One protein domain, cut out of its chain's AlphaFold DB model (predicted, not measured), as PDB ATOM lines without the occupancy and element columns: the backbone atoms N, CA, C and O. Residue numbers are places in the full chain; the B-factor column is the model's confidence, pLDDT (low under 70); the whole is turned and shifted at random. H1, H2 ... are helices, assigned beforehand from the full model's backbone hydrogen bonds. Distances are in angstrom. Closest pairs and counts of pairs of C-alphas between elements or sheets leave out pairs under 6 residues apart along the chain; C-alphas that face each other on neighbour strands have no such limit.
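What this domain is: This is residues 225 to 304 and 339 to 404 of the 1037 residues of the protein "HET domain-containing protein" of Decorospora gaudefroyi (UniProt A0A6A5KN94). Helices H1, H4, H5 and H6 form an up-and-down bundle, each running against the one before, and residues 396 to 404 of H6 stick out. H2 packs on the first residues of H4, H3 on those of H6. The printed part has 146 residues with six named helices, H1 to H6, all helix, compact (radius of gyration of the C-alphas 16.3 A), spanning 56 by 32 by 27 A.

How they stand to each other: H1, residues 225 to 240, touches H4, residues 285 to 302, closest at C-alphas 227 and 294, 5.6 A. H5, residues 339 to 361, and H6, residues 368 to 404, form a hairpin, closest at C-alphas 349 and 384, 5.5 A. O i to N i+4 pairs within hydrogen-bond range are 13 of 14 in H4, 18 of 19 in H5 and 32 of 33 in H6.

Where its parts are: H2 is residues 255 to 266, H3 275 to 280. H1 begins at C-alpha 225 (-6.369, -48.349, 26.488); H6, 54.1 A long, ends at C-alpha 404 (-38.363, -55.383, 28.263).

The domain as a whole: Residues 305 to 338 are not printed, a gap of 16.4 A between C-alphas. The H1 to H2 link is long. Residue 249 has pLDDT under 70.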
ATOM      1  N   GLN A 225      -6.842 -49.323  25.503       93.62
ATOM      2  CA  GLN A 225      -6.369 -48.349  26.488       93.62
ATOM      3  C   GLN A 225      -5.238 -47.481  25.919       93.62
ATOM      4  O   GLN A 225      -5.230 -46.269  26.134       93.62
ATOM      5  N   VAL A 226      -4.345 -48.066  25.112       94.81
ATOM      6  CA  VAL A 226      -3.330 -47.309  24.360       94.81
ATOM      7  C   VAL A 226      -4.003 -46.333  23.392       94.81
ATOM      8  O   VAL A 226      -3.683 -45.148  23.410       94.81
ATOM      9  N   ILE A 227      -5.010 -46.777  22.628       95.75
ATOM     10  CA  ILE A 227      -5.759 -45.902  21.703       95.75
ATOM     11  C   ILE A 227      -6.478 -44.775  22.473       95.75
ATOM     12  O   ILE A 227      -6.453 -43.622  22.040       95.75
ATOM     13  N   VAL A 228      -7.063 -45.060  23.642       95.38
ATOM     14  CA  VAL A 228      -7.640 -44.038  24.533       95.38
ATOM     15  C   VAL A 228      -6.580 -43.002  24.940       95.38
ATOM     16  O   VAL A 228      -6.832 -41.799  24.857       95.38
ATOM     17  N   ASP A 229      -5.392 -43.435  25.362       96.00
ATOM     18  CA  ASP A 229      -4.338 -42.543  25.862       96.00
ATOM     19  C   ASP A 229      -3.527 -41.841  24.756       96.00
ATOM     20  O   ASP A 229      -2.878 -40.822  25.016       96.00
ATOM     21  N   ASP A 230      -3.601 -42.314  23.511       97.19
ATOM     22  CA  ASP A 230      -3.157 -41.603  22.308       97.19
ATOM     23  C   ASP A 230      -4.194 -40.575  21.824       97.19
ATOM     24  O   ASP A 230      -3.831 -39.429  21.555       97.19
ATOM     25  N   LEU A 231      -5.495 -40.890  21.825       96.56
ATOM     26  CA  LEU A 231      -6.542 -39.903  21.516       96.56
ATOM     27  C   LEU A 231      -6.598 -38.772  22.560       96.56
ATOM     28  O   LEU A 231      -6.786 -37.612  22.185       96.56
ATOM     29  N   LYS A 232      -6.375 -39.066  23.851       96.00
ATOM     30  CA  LYS A 232      -6.175 -38.040  24.898       96.00
ATOM     31  C   LYS A 232      -4.925 -37.195  24.649       96.00
ATOM     32  O   LYS A 232      -4.953 -35.991  24.882       96.00
ATOM     33  N   PHE A 233      -3.835 -37.805  24.185       95.12
ATOM     34  CA  PHE A 233      -2.591 -37.098  23.878       95.12
ATOM     35  C   PHE A 233      -2.746 -36.161  22.675       95.12
ATOM     36  O   PHE A 233      -2.305 -35.016  22.745       95.12
ATOM     37  N   VAL A 234      -3.455 -36.587  21.624       94.88
ATOM     38  CA  VAL A 234      -3.864 -35.706  20.518       94.88
ATOM     39  C   VAL A 234      -4.694 -34.528  21.043       94.88
ATOM     40  O   VAL A 234      -4.428 -33.391  20.662       94.88
ATOM     41  N   ASP A 235      -5.638 -34.754  21.965       93.69
ATOM     42  CA  ASP A 235      -6.435 -33.678  22.578       93.69
ATOM     43  C   ASP A 235      -5.590 -32.691  23.397       93.69
ATOM     44  O   ASP A 235      -5.739 -31.469  23.291       93.69
ATOM     45  N   HIS A 236      -4.665 -33.225  24.195       92.12
ATOM     46  CA  HIS A 236      -3.741 -32.444  25.006       92.12
ATOM     47  C   HIS A 236      -2.820 -31.583  24.133       92.12
ATOM     48  O   HIS A 236      -2.710 -30.382  24.369       92.12
ATOM     49  N   VAL A 237      -2.221 -32.151  23.081       91.38
ATOM     50  CA  VAL A 237      -1.380 -31.382  22.156       91.38
ATOM     51  C   VAL A 237      -2.212 -30.309  21.457       91.38
ATOM     52  O   VAL A 237      -1.847 -29.139  21.519       91.38
ATOM     53  N   LEU A 238      -3.359 -30.664  20.860       90.31
ATOM     54  CA  LEU A 238      -4.214 -29.717  20.130       90.31
ATOM     55  C   LEU A 238      -4.696 -28.544  21.001       90.31
ATOM     56  O   LEU A 238      -4.781 -27.422  20.501       90.31
ATOM     57  N   SER A 239      -4.977 -28.775  22.287       89.75
ATOM     58  CA  SER A 239      -5.375 -27.709  23.224       89.75
ATOM     59  C   SER A 239      -4.232 -26.755  23.593       89.75
ATOM     60  O   SER A 239      -4.494 -25.570  23.791       89.75
ATOM     61  N   HIS A 240      -2.976 -27.215  23.594       88.75
ATOM     62  CA  HIS A 240      -1.787 -26.402  23.904       88.75
ATOM     63  C   HIS A 240      -1.083 -25.816  22.662       88.75
ATOM     64  O   HIS A 240      -0.039 -25.175  22.787       88.75
ATOM     65  N   MET A 241      -1.645 -25.990  21.458       83.62
ATOM     66  CA  MET A 241      -1.087 -25.402  20.232       83.62
ATOM     67  C   MET A 241      -1.232 -23.874  20.157       83.62
ATOM     68  O   MET A 241      -0.468 -23.256  19.428       83.62
ATOM     69  N   GLU A 242      -2.222 -23.268  20.824       74.81
ATOM     70  CA  GLU A 242      -2.469 -21.804  20.882       74.81
ATOM     71  C   GLU A 242      -2.492 -21.050  19.525       74.81
ATOM     72  O   GLU A 242      -2.321 -19.835  19.461       74.81
ATOM     73  N   GLY A 243      -2.734 -21.754  18.414       72.81
ATOM     74  CA  GLY A 243      -2.686 -21.187  17.057       72.81
ATOM     75  C   GLY A 243      -1.336 -21.325  16.339       72.81
ATOM     76  O   GLY A 243      -1.236 -20.950  15.172       72.81
ATOM     77  N   SER A 244      -0.325 -21.933  16.965       80.75
ATOM     78  CA  SER A 244       0.893 -22.387  16.285       80.75
ATOM     79  C   SER A 244       0.606 -23.528  15.302       80.75
ATOM     80  O   SER A 244      -0.268 -24.372  15.508       80.75
ATOM     81  N   ALA A 245       1.381 -23.563  14.215       78.75
ATOM     82  CA  ALA A 245       1.239 -24.531  13.124       78.75
ATOM     83  C   ALA A 245       1.958 -25.878  13.368       78.75
ATOM     84  O   ALA A 245       1.604 -26.874  12.736       78.75
ATOM     85  N   LEU A 246       2.944 -25.908  14.274       82.50
ATOM     86  CA  LEU A 246       3.796 -27.056  14.624       82.50
ATOM     87  C   LEU A 246       4.051 -27.065  16.140       82.50
ATOM     88  O   LEU A 246       4.240 -25.994  16.721       82.50
ATOM     89  N   ALA A 247       4.108 -28.238  16.780       75.38
ATOM     90  CA  ALA A 247       4.241 -28.336  18.240       75.38
ATOM     91  C   ALA A 247       5.636 -27.930  18.764       75.38
ATOM     92  O   ALA A 247       5.811 -27.565  19.928       75.38
ATOM     93  N   SER A 248       6.645 -27.919  17.887       71.88
ATOM     94  CA  SER A 248       7.957 -27.324  18.166       71.88
ATOM     95  C   SER A 248       7.889 -25.813  18.422       71.88
ATOM     96  O   SER A 248       8.711 -25.298  19.175       71.88
ATOM     97  N   GLY A 249       6.905 -25.117  17.839       69.62
ATOM     98  CA  GLY A 249       6.647 -23.686  18.028       69.62
ATOM     99  C   GLY A 249       5.472 -23.370  18.960       69.62
ATOM    100  O   GLY A 249       5.033 -22.223  19.007       69.62
ATOM    101  N   ALA A 250       4.920 -24.361  19.660       81.56
ATOM    102  CA  ALA A 250       3.873 -24.157  20.659       81.56
ATOM    103  C   ALA A 250       4.512 -24.008  22.057       81.56
ATOM    104  O   ALA A 250       5.283 -24.891  22.452       81.56
ATOM    105  N   PRO A 251       4.238 -22.919  22.804       74.25
ATOM    106  CA  PRO A 251       4.888 -22.658  24.091       74.25
ATOM    107  C   PRO A 251       4.387 -23.590  25.202       74.25
ATOM    108  O   PRO A 251       5.177 -23.972  26.063       74.25
ATOM    109  N   GLY A 252       3.114 -24.003  25.153       80.88
ATOM    110  CA  GLY A 252       2.494 -24.884  26.147       80.88
ATOM    111  C   GLY A 252       2.906 -26.360  26.075       80.88
ATOM    112  O   GLY A 252       2.547 -27.112  26.970       80.88
ATOM    113  N   ILE A 253       3.649 -26.780  25.044       86.62
ATOM    114  CA  ILE A 253       4.072 -28.178  24.864       86.62
ATOM    115  C   ILE A 253       5.385 -28.441  25.620       86.62
ATOM    116  O   ILE A 253       6.382 -27.731  25.443       86.62
ATOM    117  N   LEU A 254       5.423 -29.489  26.440       88.81
ATOM    118  CA  LEU A 254       6.576 -29.890  27.246       88.81
ATOM    119  C   LEU A 254       7.549 -30.788  26.466       88.81
ATOM    120  O   LEU A 254       7.250 -31.341  25.407       88.81
ATOM    121  N   ALA A 255       8.762 -30.962  27.003       86.81
ATOM    122  CA  ALA A 255       9.807 -31.768  26.363       86.81
ATOM    123  C   ALA A 255       9.397 -33.243  26.153       86.81
ATOM    124  O   ALA A 255       9.731 -33.824  25.121       86.81
ATOM    125  N   GLY A 256       8.637 -33.825  27.091       88.12
ATOM    126  CA  GLY A 256       8.122 -35.195  26.985       88.12
ATOM    127  C   GLY A 256       7.102 -35.370  25.856       88.12
ATOM    128  O   GLY A 256       7.200 -36.323  25.084       88.12
ATOM    129  N   GLU A 257       6.175 -34.420  25.685       89.75
ATOM    130  CA  GLU A 257       5.244 -34.431  24.548       89.75
ATOM    131  C   GLU A 257       5.976 -34.255  23.215       89.75
ATOM    132  O   GLU A 257       5.697 -35.002  22.278       89.75
ATOM    133  N   ARG A 258       6.956 -33.338  23.123       89.81
ATOM    134  CA  ARG A 258       7.774 -33.188  21.901       89.81
ATOM    135  C   ARG A 258       8.509 -34.485  21.549       89.81
ATOM    136  O   ARG A 258       8.585 -34.826  20.370       89.81
ATOM    137  N   HIS A 259       8.985 -35.237  22.544       92.06
ATOM    138  CA  HIS A 259       9.571 -36.558  22.319       92.06
ATOM    139  C   HIS A 259       8.531 -37.575  21.816       92.06
ATOM    140  O   HIS A 259       8.760 -38.195  20.781       92.06
ATOM    141  N   ARG A 260       7.355 -37.688  22.454       94.25
ATOM    142  CA  ARG A 260       6.274 -38.598  22.011       94.25
ATOM    143  C   ARG A 260       5.749 -38.256  20.607       94.25
ATOM    144  O   ARG A 260       5.453 -39.163  19.833       94.25
ATOM    145  N   LEU A 261       5.696 -36.973  20.235       93.75
ATOM    146  CA  LEU A 261       5.409 -36.543  18.859       93.75
ATOM    147  C   LEU A 261       6.504 -36.976  17.876       93.75
ATOM    148  O   LEU A 261       6.192 -37.425  16.776       93.75
ATOM    149  N   GLN A 262       7.780 -36.888  18.265       93.50
ATOM    150  CA  GLN A 262       8.891 -37.369  17.444       93.50
ATOM    151  C   GLN A 262       8.834 -38.894  17.248       93.50
ATOM    152  O   GLN A 262       9.027 -39.355  16.122       93.50
ATOM    153  N   THR A 263       8.494 -39.662  18.289       95.69
ATOM    154  CA  THR A 263       8.231 -41.107  18.193       95.69
ATOM    155  C   THR A 263       7.108 -41.389  17.193       95.69
ATOM    156  O   THR A 263       7.304 -42.158  16.252       95.69
ATOM    157  N   TRP A 264       5.964 -40.706  17.315       96.12
ATOM    158  CA  TRP A 264       4.834 -40.873  16.396       96.12
ATOM    159  C   TRP A 264       5.139 -40.457  14.951       96.12
ATOM    160  O   TRP A 264       4.642 -41.084  14.016       96.12
ATOM    161  N   ALA A 265       5.987 -39.448  14.738       94.56
ATOM    162  CA  ALA A 265       6.436 -39.051  13.406       94.56
ATOM    163  C   ALA A 265       7.348 -40.106  12.742       94.56
ATOM    164  O   ALA A 265       7.369 -40.205  11.511       94.56
ATOM    165  N   GLN A 266       8.088 -40.881  13.545       95.81
ATOM    166  CA  GLN A 266       9.008 -41.936  13.101       95.81
ATOM    167  C   GLN A 266       8.332 -43.305  12.929       95.81
ATOM    168  O   GLN A 266       8.714 -44.032  12.013       95.81
ATOM    169  N   ALA A 267       7.319 -43.620  13.745       95.94
ATOM    170  CA  ALA A 267       6.497 -44.833  13.664       95.94
ATOM    171  C   ALA A 267       5.874 -45.058  12.269       95.94
ATOM    172  O   ALA A 267       5.856 -44.152  11.429       95.94
ATOM    173  N   ASP A 268       5.357 -46.261  12.006       95.69
ATOM    174  CA  ASP A 268       4.776 -46.608  10.704       95.69
ATOM    175  C   ASP A 268       3.657 -45.647  10.285       95.69
ATOM    176  O   ASP A 268       2.882 -45.151  11.102       95.69
ATOM    177  N   TRP A 269       3.625 -45.310   8.994       96.25
ATOM    178  CA  TRP A 269       2.845 -44.176   8.498       96.25
ATOM    179  C   TRP A 269       1.413 -44.581   8.136       96.25
ATOM    180  O   TRP A 269       1.149 -45.074   7.040       96.25
ATOM    181  N   ALA A 270       0.490 -44.336   9.063       95.19
ATOM    182  CA  ALA A 270      -0.919 -44.707   8.973       95.19
ATOM    183  C   ALA A 270      -1.783 -43.714   8.168       95.19
ATOM    184  O   ALA A 270      -2.881 -44.059   7.729       95.19
ATOM    185  N   PHE A 271      -1.326 -42.471   7.977       94.75
ATOM    186  CA  PHE A 271      -2.118 -41.434   7.308       94.75
ATOM    187  C   PHE A 271      -2.032 -41.533   5.775       94.75
ATOM    188  O   PHE A 271      -0.949 -41.575   5.196       94.75
ATOM    189  N   SER A 272      -3.176 -41.511   5.088       89.50
ATOM    190  CA  SER A 272      -3.256 -41.783   3.639       89.50
ATOM    191  C   SER A 272      -2.630 -40.709   2.731       89.50
ATOM    192  O   SER A 272      -2.470 -40.933   1.531       89.50
ATOM    193  N   VAL A 273      -2.237 -39.552   3.277       89.94
ATOM    194  CA  VAL A 273      -1.474 -38.522   2.554       89.94
ATOM    195  C   VAL A 273       0.033 -38.776   2.723       89.94
ATOM    196  O   VAL A 273       0.486 -38.904   3.861       89.94
ATOM    197  N   PRO A 274       0.847 -38.798   1.646       91.44
ATOM    198  CA  PRO A 274       2.285 -39.049   1.745       91.44
ATOM    199  C   PRO A 274       3.033 -38.080   2.672       91.44
ATOM    200  O   PRO A 274       2.791 -36.870   2.658       91.44
ATOM    201  N   ARG A 275       4.024 -38.606   3.411       92.81
ATOM    202  CA  ARG A 275       4.873 -37.844   4.352       92.81
ATOM    203  C   ARG A 275       5.459 -36.555   3.752       92.81
ATOM    204  O   ARG A 275       5.528 -35.536   4.432       92.81
ATOM    205  N   THR A 276       5.848 -36.577   2.476       90.06
ATOM    206  CA  THR A 276       6.389 -35.420   1.737       90.06
ATOM    207  C   THR A 276       5.361 -34.299   1.567       90.06
ATOM    208  O   THR A 276       5.666 -33.133   1.821       90.06
ATOM    209  N   THR A 277       4.126 -34.640   1.193       89.19
ATOM    210  CA  THR A 277       3.011 -33.693   1.070       89.19
ATOM    211  C   THR A 277       2.668 -33.075   2.428       89.19
ATOM    212  O   THR A 277       2.480 -31.860   2.505       89.19
ATOM    213  N   VAL A 278       2.651 -33.868   3.507       90.88
ATOM    214  CA  VAL A 278       2.381 -33.365   4.869       90.88
ATOM    215  C   VAL A 278       3.496 -32.447   5.369       90.88
ATOM    216  O   VAL A 278       3.205 -31.350   5.845       90.88
ATOM    217  N   GLY A 279       4.764 -32.810   5.150       88.06
ATOM    218  CA  GLY A 279       5.899 -31.926   5.425       88.06
ATOM    219  C   GLY A 279       5.787 -30.582   4.694       88.06
ATOM    220  O   GLY A 279       5.973 -29.532   5.306       88.06
ATOM    221  N   SER A 280       5.371 -30.587   3.419       87.44
ATOM    222  CA  SER A 280       5.143 -29.354   2.642       87.44
ATOM    223  C   SER A 280       4.013 -28.462   3.188       87.44
ATOM    224  O   SER A 280       3.983 -27.265   2.909       87.44
ATOM    225  N   ALA A 281       3.081 -29.027   3.962       88.50
ATOM    226  CA  ALA A 281       1.953 -28.310   4.554       88.50
ATOM    227  C   ALA A 281       2.289 -27.629   5.895       88.50
ATOM    228  O   ALA A 281       1.449 -26.891   6.418       88.50
ATOM    229  N   ALA A 282       3.482 -27.885   6.453       87.25
ATOM    230  CA  ALA A 282       3.887 -27.470   7.796       87.25
ATOM    231  C   ALA A 282       2.814 -27.811   8.852       87.25
ATOM    232  O   ALA A 282       2.351 -26.944   9.595       87.25
ATOM    233  N   ILE A 283       2.381 -29.078   8.863       88.88
ATOM    234  CA  ILE A 283       1.501 -29.676   9.879       88.88
ATOM    235  C   ILE A 283       2.310 -30.737  10.632       88.88
ATOM    236  O   ILE A 283       3.188 -31.379  10.057       88.88
ATOM    237  N   ASP A 284       2.035 -30.896  11.926       90.62
ATOM    238  CA  ASP A 284       2.787 -31.798  12.790       90.62
ATOM    239  C   ASP A 284       2.588 -33.277  12.405       90.62
ATOM    240  O   ASP A 284       1.474 -33.808  12.401       90.62
ATOM    241  N   MET A 285       3.702 -33.932  12.072       93.38
ATOM    242  CA  MET A 285       3.745 -35.325  11.626       93.38
ATOM    243  C   MET A 285       3.354 -36.305  12.735       93.38
ATOM    244  O   MET A 285       2.750 -37.335  12.442       93.38
ATOM    245  N   GLY A 286       3.691 -35.995  13.991       94.38
ATOM    246  CA  GLY A 286       3.396 -36.849  15.137       94.38
ATOM    247  C   GLY A 286       1.909 -36.833  15.466       94.38
ATOM    248  O   GLY A 286       1.297 -37.891  15.588       94.38
ATOM    249  N   VAL A 287       1.309 -35.637  15.509       94.31
ATOM    250  CA  VAL A 287      -0.137 -35.470  15.748       94.31
ATOM    251  C   VAL A 287      -0.950 -36.211  14.685       94.31
ATOM    252  O   VAL A 287      -1.851 -36.973  15.029       94.31
ATOM    253  N   LEU A 288      -0.615 -36.028  13.401       95.31
ATOM    254  CA  LEU A 288      -1.336 -36.676  12.304       95.31
ATOM    255  C   LEU A 288      -1.196 -38.200  12.313       95.31
ATOM    256  O   LEU A 288      -2.193 -38.884  12.095       95.31
ATOM    257  N   ASN A 289      -0.000 -38.740  12.565       97.25
ATOM    258  CA  ASN A 289       0.198 -40.190  12.531       97.25
ATOM    259  C   ASN A 289      -0.444 -40.895  13.739       97.25
ATOM    260  O   ASN A 289      -1.063 -41.943  13.578       97.25
ATOM    261  N   CYS A 290      -0.362 -40.281  14.925       97.31
ATOM    262  CA  CYS A 290      -1.031 -40.739  16.144       97.31
ATOM    263  C   CYS A 290      -2.559 -40.796  15.950       97.31
ATOM    264  O   CYS A 290      -3.171 -41.852  16.118       97.31
ATOM    265  N   TYR A 291      -3.157 -39.692  15.480       97.31
ATOM    266  CA  TYR A 291      -4.574 -39.624  15.109       97.31
ATOM    267  C   TYR A 291      -4.948 -40.704  14.080       97.31
ATOM    268  O   TYR A 291      -5.878 -41.476  14.311       97.31
ATOM    269  N   ALA A 292      -4.209 -40.795  12.969       97.31
ATOM    270  CA  ALA A 292      -4.531 -41.709  11.874       97.31
ATOM    271  C   ALA A 292      -4.449 -43.180  12.294       97.31
ATOM    272  O   ALA A 292      -5.297 -43.976  11.904       97.31
ATOM    273  N   THR A 293      -3.467 -43.537  13.127       96.81
ATOM    274  CA  THR A 293      -3.326 -44.891  13.683       96.81
ATOM    275  C   THR A 293      -4.542 -45.254  14.536       96.81
ATOM    276  O   THR A 293      -5.165 -46.291  14.309       96.81
ATOM    277  N   CYS A 294      -4.954 -44.361  15.445       96.69
ATOM    278  CA  CYS A 294      -6.137 -44.565  16.284       96.69
ATOM    279  C   CYS A 294      -7.416 -44.734  15.448       96.69
ATOM    280  O   CYS A 294      -8.160 -45.698  15.635       96.69
ATOM    281  N   VAL A 295      -7.649 -43.832  14.486       95.81
ATOM    282  CA  VAL A 295      -8.818 -43.891  13.597       95.81
ATOM    283  C   VAL A 295      -8.814 -45.164  12.746       95.81
ATOM    284  O   VAL A 295      -9.855 -45.809  12.619       95.81
ATOM    285  N   ASN A 296      -7.659 -45.574  12.213       94.88
ATOM    286  CA  ASN A 296      -7.539 -46.793  11.418       94.88
ATOM    287  C   ASN A 296      -7.841 -48.054  12.237       94.88
ATOM    288  O   ASN A 296      -8.548 -48.921  11.728       94.88
ATOM    289  N   HIS A 297      -7.369 -48.164  13.485       94.38
ATOM    290  CA  HIS A 297      -7.692 -49.304  14.357       94.38
ATOM    291  C   HIS A 297      -9.202 -49.385  14.626       94.38
ATOM    292  O   HIS A 297      -9.823 -50.423  14.389       94.38
ATOM    293  N   VAL A 298      -9.824 -48.266  15.018       93.06
ATOM    294  CA  VAL A 298     -11.270 -48.198  15.294       93.06
ATOM    295  C   VAL A 298     -12.098 -48.513  14.042       93.06
ATOM    296  O   VAL A 298     -13.000 -49.347  14.099       93.06
ATOM    297  N   GLN A 299     -11.781 -47.912  12.888       92.06
ATOM    298  CA  GLN A 299     -12.468 -48.223  11.628       92.06
ATOM    299  C   GLN A 299     -12.270 -49.689  11.204       92.06
ATOM    300  O   GLN A 299     -13.187 -50.287  10.644       92.06
ATOM    301  N   SER A 300     -11.092 -50.275  11.440       91.81
ATOM    302  CA  SER A 300     -10.781 -51.647  11.019       91.81
ATOM    303  C   SER A 300     -11.481 -52.699  11.874       91.81
ATOM    304  O   SER A 300     -11.933 -53.703  11.327       91.81
ATOM    305  N   LEU A 301     -11.662 -52.451  13.177       91.50
ATOM    306  CA  LEU A 301     -12.436 -53.337  14.048       91.50
ATOM    307  C   LEU A 301     -13.877 -53.494  13.547       91.50
ATOM    308  O   LEU A 301     -14.340 -54.611  13.334       91.50
ATOM    309  N   PHE A 302     -14.577 -52.388  13.284       88.94
ATOM    310  CA  PHE A 302     -15.968 -52.430  12.816       88.94
ATOM    311  C   PHE A 302     -16.123 -52.826  11.332       88.94
ATOM    312  O   PHE A 302     -17.244 -53.038  10.873       88.94
ATOM    313  N   ARG A 303     -15.012 -52.984  10.594       88.56
ATOM    314  CA  ARG A 303     -14.955 -53.642   9.272       88.56
ATOM    315  C   ARG A 303     -14.745 -55.161   9.356       88.56
ATOM    316  O   ARG A 303     -14.774 -55.819   8.319       88.56
ATOM    317  N   ASN A 304     -14.524 -55.726  10.546       91.25
ATOM    318  CA  ASN A 304     -14.357 -57.168  10.726       91.25
ATOM    319  C   ASN A 304     -15.619 -57.939  10.286       91.25
ATOM    320  O   ASN A 304     -16.742 -57.497  10.538       91.25
ATOM    321  N   ASN A 339     -18.309 -51.780  24.638       83.62
ATOM    322  CA  ASN A 339     -18.591 -50.400  25.034       83.62
ATOM    323  C   ASN A 339     -17.361 -49.476  24.982       83.62
ATOM    324  O   ASN A 339     -17.501 -48.286  24.692       83.62
ATOM    325  N   THR A 340     -16.150 -50.005  25.181       90.06
ATOM    326  CA  THR A 340     -14.906 -49.227  25.077       90.06
ATOM    327  C   THR A 340     -14.637 -48.823  23.627       90.06
ATOM    328  O   THR A 340     -14.367 -47.656  23.347       90.06
ATOM    329  N   TRP A 341     -14.794 -49.749  22.678       87.88
ATOM    330  CA  TRP A 341     -14.634 -49.473  21.243       87.88
ATOM    331  C   TRP A 341     -15.733 -48.572  20.673       87.88
ATOM    332  O   TRP A 341     -15.478 -47.724  19.815       87.88
ATOM    333  N   ILE A 342     -16.944 -48.705  21.210       82.75
ATOM    334  CA  ILE A 342     -18.065 -47.785  21.004       82.75
ATOM    335  C   ILE A 342     -17.701 -46.355  21.441       82.75
ATOM    336  O   ILE A 342     -17.933 -45.407  20.686       82.75
ATOM    337  N   GLY A 343     -17.064 -46.193  22.607       88.25
ATOM    338  CA  GLY A 343     -16.518 -44.913  23.072       88.25
ATOM    339  C   GLY A 343     -15.414 -44.372  22.160       88.25
ATOM    340  O   GLY A 343     -15.478 -43.220  21.729       88.25
ATOM    341  N   LEU A 344     -14.459 -45.222  21.770       92.50
ATOM    342  CA  LEU A 344     -13.350 -44.857  20.882       92.50
ATOM    343  C   LEU A 344     -13.808 -44.304  19.521       92.50
ATOM    344  O   LEU A 344     -13.156 -43.407  18.983       92.50
ATOM    345  N   ALA A 345     -14.940 -44.765  18.978       88.56
ATOM    346  CA  ALA A 345     -15.537 -44.186  17.769       88.56
ATOM    347  C   ALA A 345     -16.035 -42.740  17.975       88.56
ATOM    348  O   ALA A 345     -15.876 -41.894  17.090       88.56
ATOM    349  N   VAL A 346     -16.595 -42.431  19.151       90.00
ATOM    350  CA  VAL A 346     -17.007 -41.070  19.534       90.00
ATOM    351  C   VAL A 346     -15.783 -40.177  19.735       90.00
ATOM    352  O   VAL A 346     -15.727 -39.082  19.173       90.00
ATOM    353  N   ASP A 347     -14.784 -40.658  20.478       93.44
ATOM    354  CA  ASP A 347     -13.557 -39.909  20.754       93.44
ATOM    355  C   ASP A 347     -12.752 -39.613  19.491       93.44
ATOM    356  O   ASP A 347     -12.264 -38.492  19.333       93.44
ATOM    357  N   SER A 348     -12.667 -40.577  18.571       94.94
ATOM    358  CA  SER A 348     -12.037 -40.412  17.256       94.94
ATOM    359  C   SER A 348     -12.719 -39.319  16.431       94.94
ATOM    360  O   SER A 348     -12.044 -38.485  15.830       94.94
ATOM    361  N   MET A 349     -14.058 -39.281  16.426       92.75
ATOM    362  CA  MET A 349     -14.839 -38.271  15.699       92.75
ATOM    363  C   MET A 349     -14.617 -36.858  16.266       92.75
ATOM    364  O   MET A 349     -14.508 -35.889  15.512       92.75
ATOM    365  N   ASP A 350     -14.513 -36.740  17.592       93.88
ATOM    366  CA  ASP A 350     -14.156 -35.494  18.274       93.88
ATOM    367  C   ASP A 350     -12.724 -35.043  17.929       93.88
ATOM    368  O   ASP A 350     -12.529 -33.875  17.581       93.88
ATOM    369  N   LYS A 351     -11.736 -35.955  17.910       94.81
ATOM    370  CA  LYS A 351     -10.370 -35.593  17.486       94.81
ATOM    371  C   LYS A 351     -10.313 -35.214  16.007       94.81
ATOM    372  O   LYS A 351      -9.653 -34.230  15.693       94.81
ATOM    373  N   ALA A 352     -11.058 -35.881  15.119       94.94
ATOM    374  CA  ALA A 352     -11.169 -35.486  13.709       94.94
ATOM    375  C   ALA A 352     -11.683 -34.040  13.570       94.94
ATOM    376  O   ALA A 352     -11.078 -33.218  12.880       94.94
ATOM    377  N   TYR A 353     -12.748 -33.685  14.300       94.12
ATOM    378  CA  TYR A 353     -13.284 -32.322  14.322       94.12
ATOM    379  C   TYR A 353     -12.290 -31.296  14.904       94.12
ATOM    380  O   TYR A 353     -12.087 -30.233  14.313       94.12
ATOM    381  N   LYS A 354     -11.643 -31.593  16.038       93.81
ATOM    382  CA  LYS A 354     -10.669 -30.690  16.681       93.81
ATOM    383  C   LYS A 354      -9.412 -30.488  15.829       93.81
ATOM    384  O   LYS A 354      -8.956 -29.357  15.674       93.81
ATOM    385  N   LEU A 355      -8.899 -31.556  15.220       93.75
ATOM    386  CA  LEU A 355      -7.773 -31.546  14.286       93.75
ATOM    387  C   LEU A 355      -8.098 -30.714  13.036       93.75
ATOM    388  O   LEU A 355      -7.316 -29.840  12.658       93.75
ATOM    389  N   GLN A 356      -9.279 -30.918  12.437       92.38
ATOM    390  CA  GLN A 356      -9.780 -30.103  11.325       92.38
ATOM    391  C   GLN A 356      -9.851 -28.614  11.708       92.38
ATOM    392  O   GLN A 356      -9.396 -27.758  10.945       92.38
ATOM    393  N   ALA A 357     -10.404 -28.303  12.885       91.38
ATOM    394  CA  ALA A 357     -10.543 -26.938  13.379       91.38
ATOM    395  C   ALA A 357      -9.181 -26.270  13.626       91.38
ATOM    396  O   ALA A 357      -8.967 -25.153  13.160       91.38
ATOM    397  N   TRP A 358      -8.233 -26.950  14.282       91.19
ATOM    398  CA  TRP A 358      -6.873 -26.435  14.475       91.19
ATOM    399  C   TRP A 358      -6.164 -26.183  13.139       91.19
ATOM    400  O   TRP A 358      -5.662 -25.080  12.923       91.19
ATOM    401  N   ILE A 359      -6.177 -27.147  12.205       91.31
ATOM    402  CA  ILE A 359      -5.487 -27.006  10.912       91.31
ATOM    403  C   ILE A 359      -5.995 -25.785  10.129       91.31
ATOM    404  O   ILE A 359      -5.185 -25.085   9.511       91.31
ATOM    405  N   ARG A 360      -7.313 -25.530  10.172       89.38
ATOM    406  CA  ARG A 360      -7.970 -24.373   9.539       89.38
ATOM    407  C   ARG A 360      -7.688 -23.062  10.280       89.38
ATOM    408  O   ARG A 360      -7.364 -22.077   9.632       89.38
ATOM    409  N   ASN A 361      -7.784 -23.045  11.609       88.12
ATOM    410  CA  ASN A 361      -7.694 -21.814  12.401       88.12
ATOM    411  C   ASN A 361      -6.250 -21.323  12.596       88.12
ATOM    412  O   ASN A 361      -6.031 -20.124  12.738       88.12
ATOM    413  N   SER A 362      -5.255 -22.216  12.574       86.06
ATOM    414  CA  SER A 362      -3.842 -21.868  12.787       86.06
ATOM    415  C   SER A 362      -3.141 -21.302  11.531       86.06
ATOM    416  O   SER A 362      -1.909 -21.235  11.494       86.06
ATOM    417  N   ARG A 363      -3.878 -20.999  10.446       86.06
ATOM    418  CA  ARG A 363      -3.325 -20.620   9.128       86.06
ATOM    419  C   ARG A 363      -4.230 -19.624   8.393       86.06
ATOM    420  O   ARG A 363      -5.416 -19.865   8.230       86.06
ATOM    421  N   VAL A 364      -3.643 -18.553   7.852       82.94
ATOM    422  CA  VAL A 364      -4.355 -17.577   6.992       82.94
ATOM    423  C   VAL A 364      -4.555 -18.107   5.561       82.94
ATOM    424  O   VAL A 364      -5.529 -17.771   4.897       82.94
ATOM    425  N   MET A 365      -3.635 -18.949   5.078       81.69
ATOM    426  CA  MET A 365      -3.614 -19.480   3.708       81.69
ATOM    427  C   MET A 365      -3.768 -21.004   3.713       81.69
ATOM    428  O   MET A 365      -2.964 -21.713   4.317       81.69
ATOM    429  N   VAL A 366      -4.769 -21.520   2.992       83.50
ATOM    430  CA  VAL A 366      -5.050 -22.963   2.887       83.50
ATOM    431  C   VAL A 366      -4.540 -23.494   1.541       83.50
ATOM    432  O   VAL A 366      -5.247 -23.454   0.535       83.50
ATOM    433  N   SER A 367      -3.294 -23.974   1.515       87.25
ATOM    434  CA  SER A 367      -2.620 -24.496   0.310       87.25
ATOM    435  C   SER A 367      -3.232 -25.803  -0.220       87.25
ATOM    436  O   SER A 367      -4.026 -26.458   0.460       87.25
ATOM    437  N   ALA A 368      -2.846 -26.231  -1.427       83.81
ATOM    438  CA  ALA A 368      -3.268 -27.514  -2.004       83.81
ATOM    439  C   ALA A 368      -2.948 -28.716  -1.086       83.81
ATOM    440  O   ALA A 368      -3.822 -29.553  -0.839       83.81
ATOM    441  N   SER A 369      -1.748 -28.754  -0.494       88.00
ATOM    442  CA  SER A 369      -1.349 -29.780   0.480       88.00
ATOM    443  C   SER A 369      -2.237 -29.763   1.731       88.00
ATOM    444  O   SER A 369      -2.685 -30.814   2.178       88.00
ATOM    445  N   ILE A 370      -2.574 -28.581   2.263       90.38
ATOM    446  CA  ILE A 370      -3.461 -28.465   3.436       90.38
ATOM    447  C   ILE A 370      -4.888 -28.921   3.087       90.38
ATOM    448  O   ILE A 370      -5.499 -29.661   3.853       90.38
ATOM    449  N   ASN A 371      -5.412 -28.551   1.913       88.56
ATOM    450  CA  ASN A 371      -6.724 -29.017   1.443       88.56
ATOM    451  C   ASN A 371      -6.773 -30.544   1.259       88.56
ATOM    452  O   ASN A 371      -7.801 -31.151   1.542       88.56
ATOM    453  N   THR A 372      -5.668 -31.160   0.828       88.50
ATOM    454  CA  THR A 372      -5.520 -32.621   0.703       88.50
ATOM    455  C   THR A 372      -5.599 -33.326   2.059       88.50
ATOM    456  O   THR A 372      -6.195 -34.393   2.174       88.50
ATOM    457  N   ILE A 373      -5.006 -32.729   3.093       92.38
ATOM    458  CA  ILE A 373      -4.970 -33.275   4.457       92.38
ATOM    459  C   ILE A 373      -6.336 -33.104   5.124       92.38
ATOM    460  O   ILE A 373      -6.890 -34.062   5.658       92.38
ATOM    461  N   LEU A 374      -6.937 -31.915   4.995       93.06
ATOM    462  CA  LEU A 374      -8.306 -31.658   5.440       93.06
ATOM    463  C   LEU A 374      -9.329 -32.562   4.736       93.06
ATOM    464  O   LEU A 374     -10.288 -32.959   5.375       93.06
ATOM    465  N   ARG A 375      -9.130 -32.936   3.463       90.25
ATOM    466  CA  ARG A 375      -9.997 -33.890   2.739       90.25
ATOM    467  C   ARG A 375     -10.087 -35.241   3.441       90.25
ATOM    468  O   ARG A 375     -11.189 -35.753   3.584       90.25
ATOM    469  N   VAL A 376      -8.960 -35.799   3.882       91.38
ATOM    470  CA  VAL A 376      -8.951 -37.094   4.586       91.38
ATOM    471  C   VAL A 376      -9.650 -36.977   5.937       91.38
ATOM    472  O   VAL A 376     -10.471 -37.819   6.263       91.38
ATOM    473  N   ILE A 377      -9.410 -35.893   6.677       94.56
ATOM    474  CA  ILE A 377     -10.043 -35.666   7.986       94.56
ATOM    475  C   ILE A 377     -11.554 -35.380   7.839       94.56
ATOM    476  O   ILE A 377     -12.352 -35.813   8.668       94.56
ATOM    477  N   ASP A 378     -11.972 -34.691   6.771       90.56
ATOM    478  CA  ASP A 378     -13.381 -34.481   6.418       90.56
ATOM    479  C   ASP A 378     -14.063 -35.825   6.038       90.56
ATOM    480  O   ASP A 378     -15.218 -36.046   6.405       90.56
ATOM    481  N   GLU A 379     -13.361 -36.739   5.350       88.06
ATOM    482  CA  GLU A 379     -13.829 -38.104   5.029       88.06
ATOM    483  C   GLU A 379     -13.902 -39.002   6.283       88.06
ATOM    484  O   GLU A 379     -14.938 -39.625   6.531       88.06
ATOM    485  N   ASP A 380     -12.867 -39.002   7.134       92.69
ATOM    486  CA  ASP A 380     -12.854 -39.684   8.436       92.69
ATOM    487  C   ASP A 380     -14.012 -39.222   9.320       92.69
ATOM    488  O   ASP A 380     -14.721 -40.047   9.893       92.69
ATOM    489  N   PHE A 381     -14.239 -37.908   9.418       90.31
ATOM    490  CA  PHE A 381     -15.320 -37.343  10.222       90.31
ATOM    491  C   PHE A 381     -16.694 -37.859   9.770       90.31
ATOM    492  O   PHE A 381     -17.532 -38.188  10.612       90.31
ATOM    493  N   VAL A 382     -16.931 -37.981   8.458       86.81
ATOM    494  CA  VAL A 382     -18.171 -38.555   7.905       86.81
ATOM    495  C   VAL A 382     -18.268 -40.057   8.191       86.81
ATOM    496  O   VAL A 382     -19.329 -40.532   8.605       86.81
ATOM    497  N   SER A 383     -17.169 -40.798   8.039       87.88
ATOM    498  CA  SER A 383     -17.094 -42.237   8.323       87.88
ATOM    499  C   SER A 383     -17.382 -42.545   9.801       87.88
ATOM    500  O   SER A 383     -18.279 -43.326  10.128       87.88
ATOM    501  N   LEU A 384     -16.711 -41.833  10.710       90.81
ATOM    502  CA  LEU A 384     -16.873 -41.942  12.161       90.81
ATOM    503  C   LEU A 384     -18.249 -41.444  12.635       90.81
ATOM    504  O   LEU A 384     -18.824 -42.034  13.547       90.81
ATOM    505  N   SER A 385     -18.832 -40.428  11.983       87.62
ATOM    506  CA  SER A 385     -20.227 -40.015  12.227       87.62
ATOM    507  C   SER A 385     -21.224 -41.125  11.872       87.62
ATOM    508  O   SER A 385     -22.183 -41.360  12.609       87.62
ATOM    509  N   SER A 386     -20.996 -41.832  10.758       86.69
ATOM    510  CA  SER A 386     -21.826 -42.972  10.345       86.69
ATOM    511  C   SER A 386     -21.707 -44.137  11.333       86.69
ATOM    512  O   SER A 386     -22.723 -44.709  11.730       86.69
ATOM    513  N   LEU A 387     -20.482 -44.438  11.777       87.38
ATOM    514  CA  LEU A 387     -20.204 -45.459  12.786       87.38
ATOM    515  C   LEU A 387     -20.853 -45.117  14.138       87.38
ATOM    516  O   LEU A 387     -21.515 -45.967  14.724       87.38
ATOM    517  N   GLN A 388     -20.749 -43.867  14.605       86.69
ATOM    518  CA  GLN A 388     -21.415 -43.410  15.830       86.69
ATOM    519  C   GLN A 388     -22.937 -43.603  15.762       86.69
ATOM    520  O   GLN A 388     -23.547 -44.015  16.750       86.69
ATOM    521  N   LEU A 389     -23.562 -43.303  14.618       87.94
ATOM    522  CA  LEU A 389     -25.010 -43.432  14.455       87.94
ATOM    523  C   LEU A 389     -25.451 -44.904  14.479       87.94
ATOM    524  O   LEU A 389     -26.411 -45.229  15.175       87.94
ATOM    525  N   GLN A 390     -24.719 -45.790  13.796       86.38
ATOM    526  CA  GLN A 390     -24.892 -47.246  13.890       86.38
ATOM    527  C   GLN A 390     -24.790 -47.729  15.343       86.38
ATOM    528  O   GLN A 390     -25.701 -48.380  15.853       86.38
ATOM    529  N   VAL A 391     -23.689 -47.383  16.010       84.81
ATOM    530  CA  VAL A 391     -23.358 -47.798  17.378       84.81
ATOM    531  C   VAL A 391     -24.435 -47.384  18.381       84.81
ATOM    532  O   VAL A 391     -24.898 -48.213  19.162       84.81
ATOM    533  N   ARG A 392     -24.908 -46.133  18.328       87.25
ATOM    534  CA  ARG A 392     -25.965 -45.648  19.233       87.25
ATOM    535  C   ARG A 392     -27.300 -46.365  19.035       87.25
ATOM    536  O   ARG A 392     -27.996 -46.609  20.016       87.25
ATOM    537  N   GLY A 393     -27.635 -46.743  17.801       89.69
ATOM    538  CA  GLY A 393     -28.826 -47.546  17.524       89.69
ATOM    539  C   GLY A 393     -28.744 -48.970  18.057       89.69
ATOM    540  O   GLY A 393     -29.744 -49.479  18.560       89.69
ATOM    541  N   ILE A 394     -27.558 -49.585  17.984       88.25
ATOM    542  CA  ILE A 394     -27.278 -50.912  18.550       88.25
ATOM    543  C   ILE A 394     -27.427 -50.873  20.076       88.25
ATOM    544  O   ILE A 394     -28.162 -51.690  20.623       88.25
ATOM    545  N   GLU A 395     -26.842 -49.881  20.754       87.06
ATOM    546  CA  GLU A 395     -26.999 -49.720  22.209       87.06
ATOM    547  C   GLU A 395     -28.435 -49.370  22.624       87.06
ATOM    548  O   GLU A 395     -28.939 -49.886  23.622       87.06
ATOM    549  N   SER A 396     -29.148 -48.560  21.836       91.00
ATOM    550  CA  SER A 396     -30.575 -48.290  22.055       91.00
ATOM    551  C   SER A 396     -31.424 -49.564  21.901       91.00
ATOM    552  O   SER A 396     -32.277 -49.845  22.739       91.00
ATOM    553  N   ALA A 397     -31.133 -50.408  20.903       91.12
ATOM    554  CA  ALA A 397     -31.807 -51.692  20.696       91.12
ATOM    555  C   ALA A 397     -31.511 -52.699  21.822       91.12
ATOM    556  O   ALA A 397     -32.424 -53.334  22.348       91.12
ATOM    557  N   ARG A 398     -30.247 -52.802  22.237       90.06
ATOM    558  CA  ARG A 398     -29.801 -53.576  23.402       90.06
ATOM    559  C   ARG A 398     -30.520 -53.123  24.681       90.06
ATOM    560  O   ARG A 398     -31.001 -53.954  25.446       90.06
ATOM    561  N   THR A 399     -30.668 -51.813  24.870       89.44
ATOM    562  CA  THR A 399     -31.391 -51.203  25.999       89.44
ATOM    563  C   THR A 399     -32.895 -51.506  25.960       89.44
ATOM    564  O   THR A 399     -33.470 -51.847  26.995       89.44
ATOM    565  N   ASP A 400     -33.535 -51.435  24.786       92.06
ATOM    566  CA  ASP A 400     -34.938 -51.837  24.588       92.06
ATOM    567  C   ASP A 400     -35.163 -53.312  24.976       92.06
ATOM    568  O   ASP A 400     -36.122 -53.621  25.688       92.06
ATOM    569  N   ILE A 401     -34.263 -54.211  24.555       90.12
ATOM    570  CA  ILE A 401     -34.339 -55.649  24.855       90.12
ATOM    571  C   ILE A 401     -34.146 -55.919  26.351       90.12
ATOM    572  O   ILE A 401     -34.977 -56.588  26.967       90.12
ATOM    573  N   ILE A 402     -33.061 -55.411  26.948       85.88
ATOM    574  CA  ILE A 402     -32.700 -55.704  28.345       85.88
ATOM    575  C   ILE A 402     -33.799 -55.237  29.307       85.88
ATOM    576  O   ILE A 402     -34.160 -55.977  30.223       85.88
ATOM    577  N   ASN A 403     -34.374 -54.052  29.077       87.75
ATOM    578  CA  ASN A 403     -35.423 -53.505  29.939       87.75
ATOM    579  C   ASN A 403     -36.790 -54.189  29.748       87.75
ATOM    580  O   ASN A 403     -37.579 -54.227  30.690       87.75
ATOM    581  N   GLY A 404     -37.088 -54.716  28.554       88.06
ATOM    582  CA  GLY A 404     -38.363 -55.383  28.263       88.06
ATOM    583  C   GLY A 404     -38.364 -56.913  28.421       88.06
ATOM    584  O   GLY A 404     -39.431 -57.532  28.416       88.06
TER     585      GLY A 404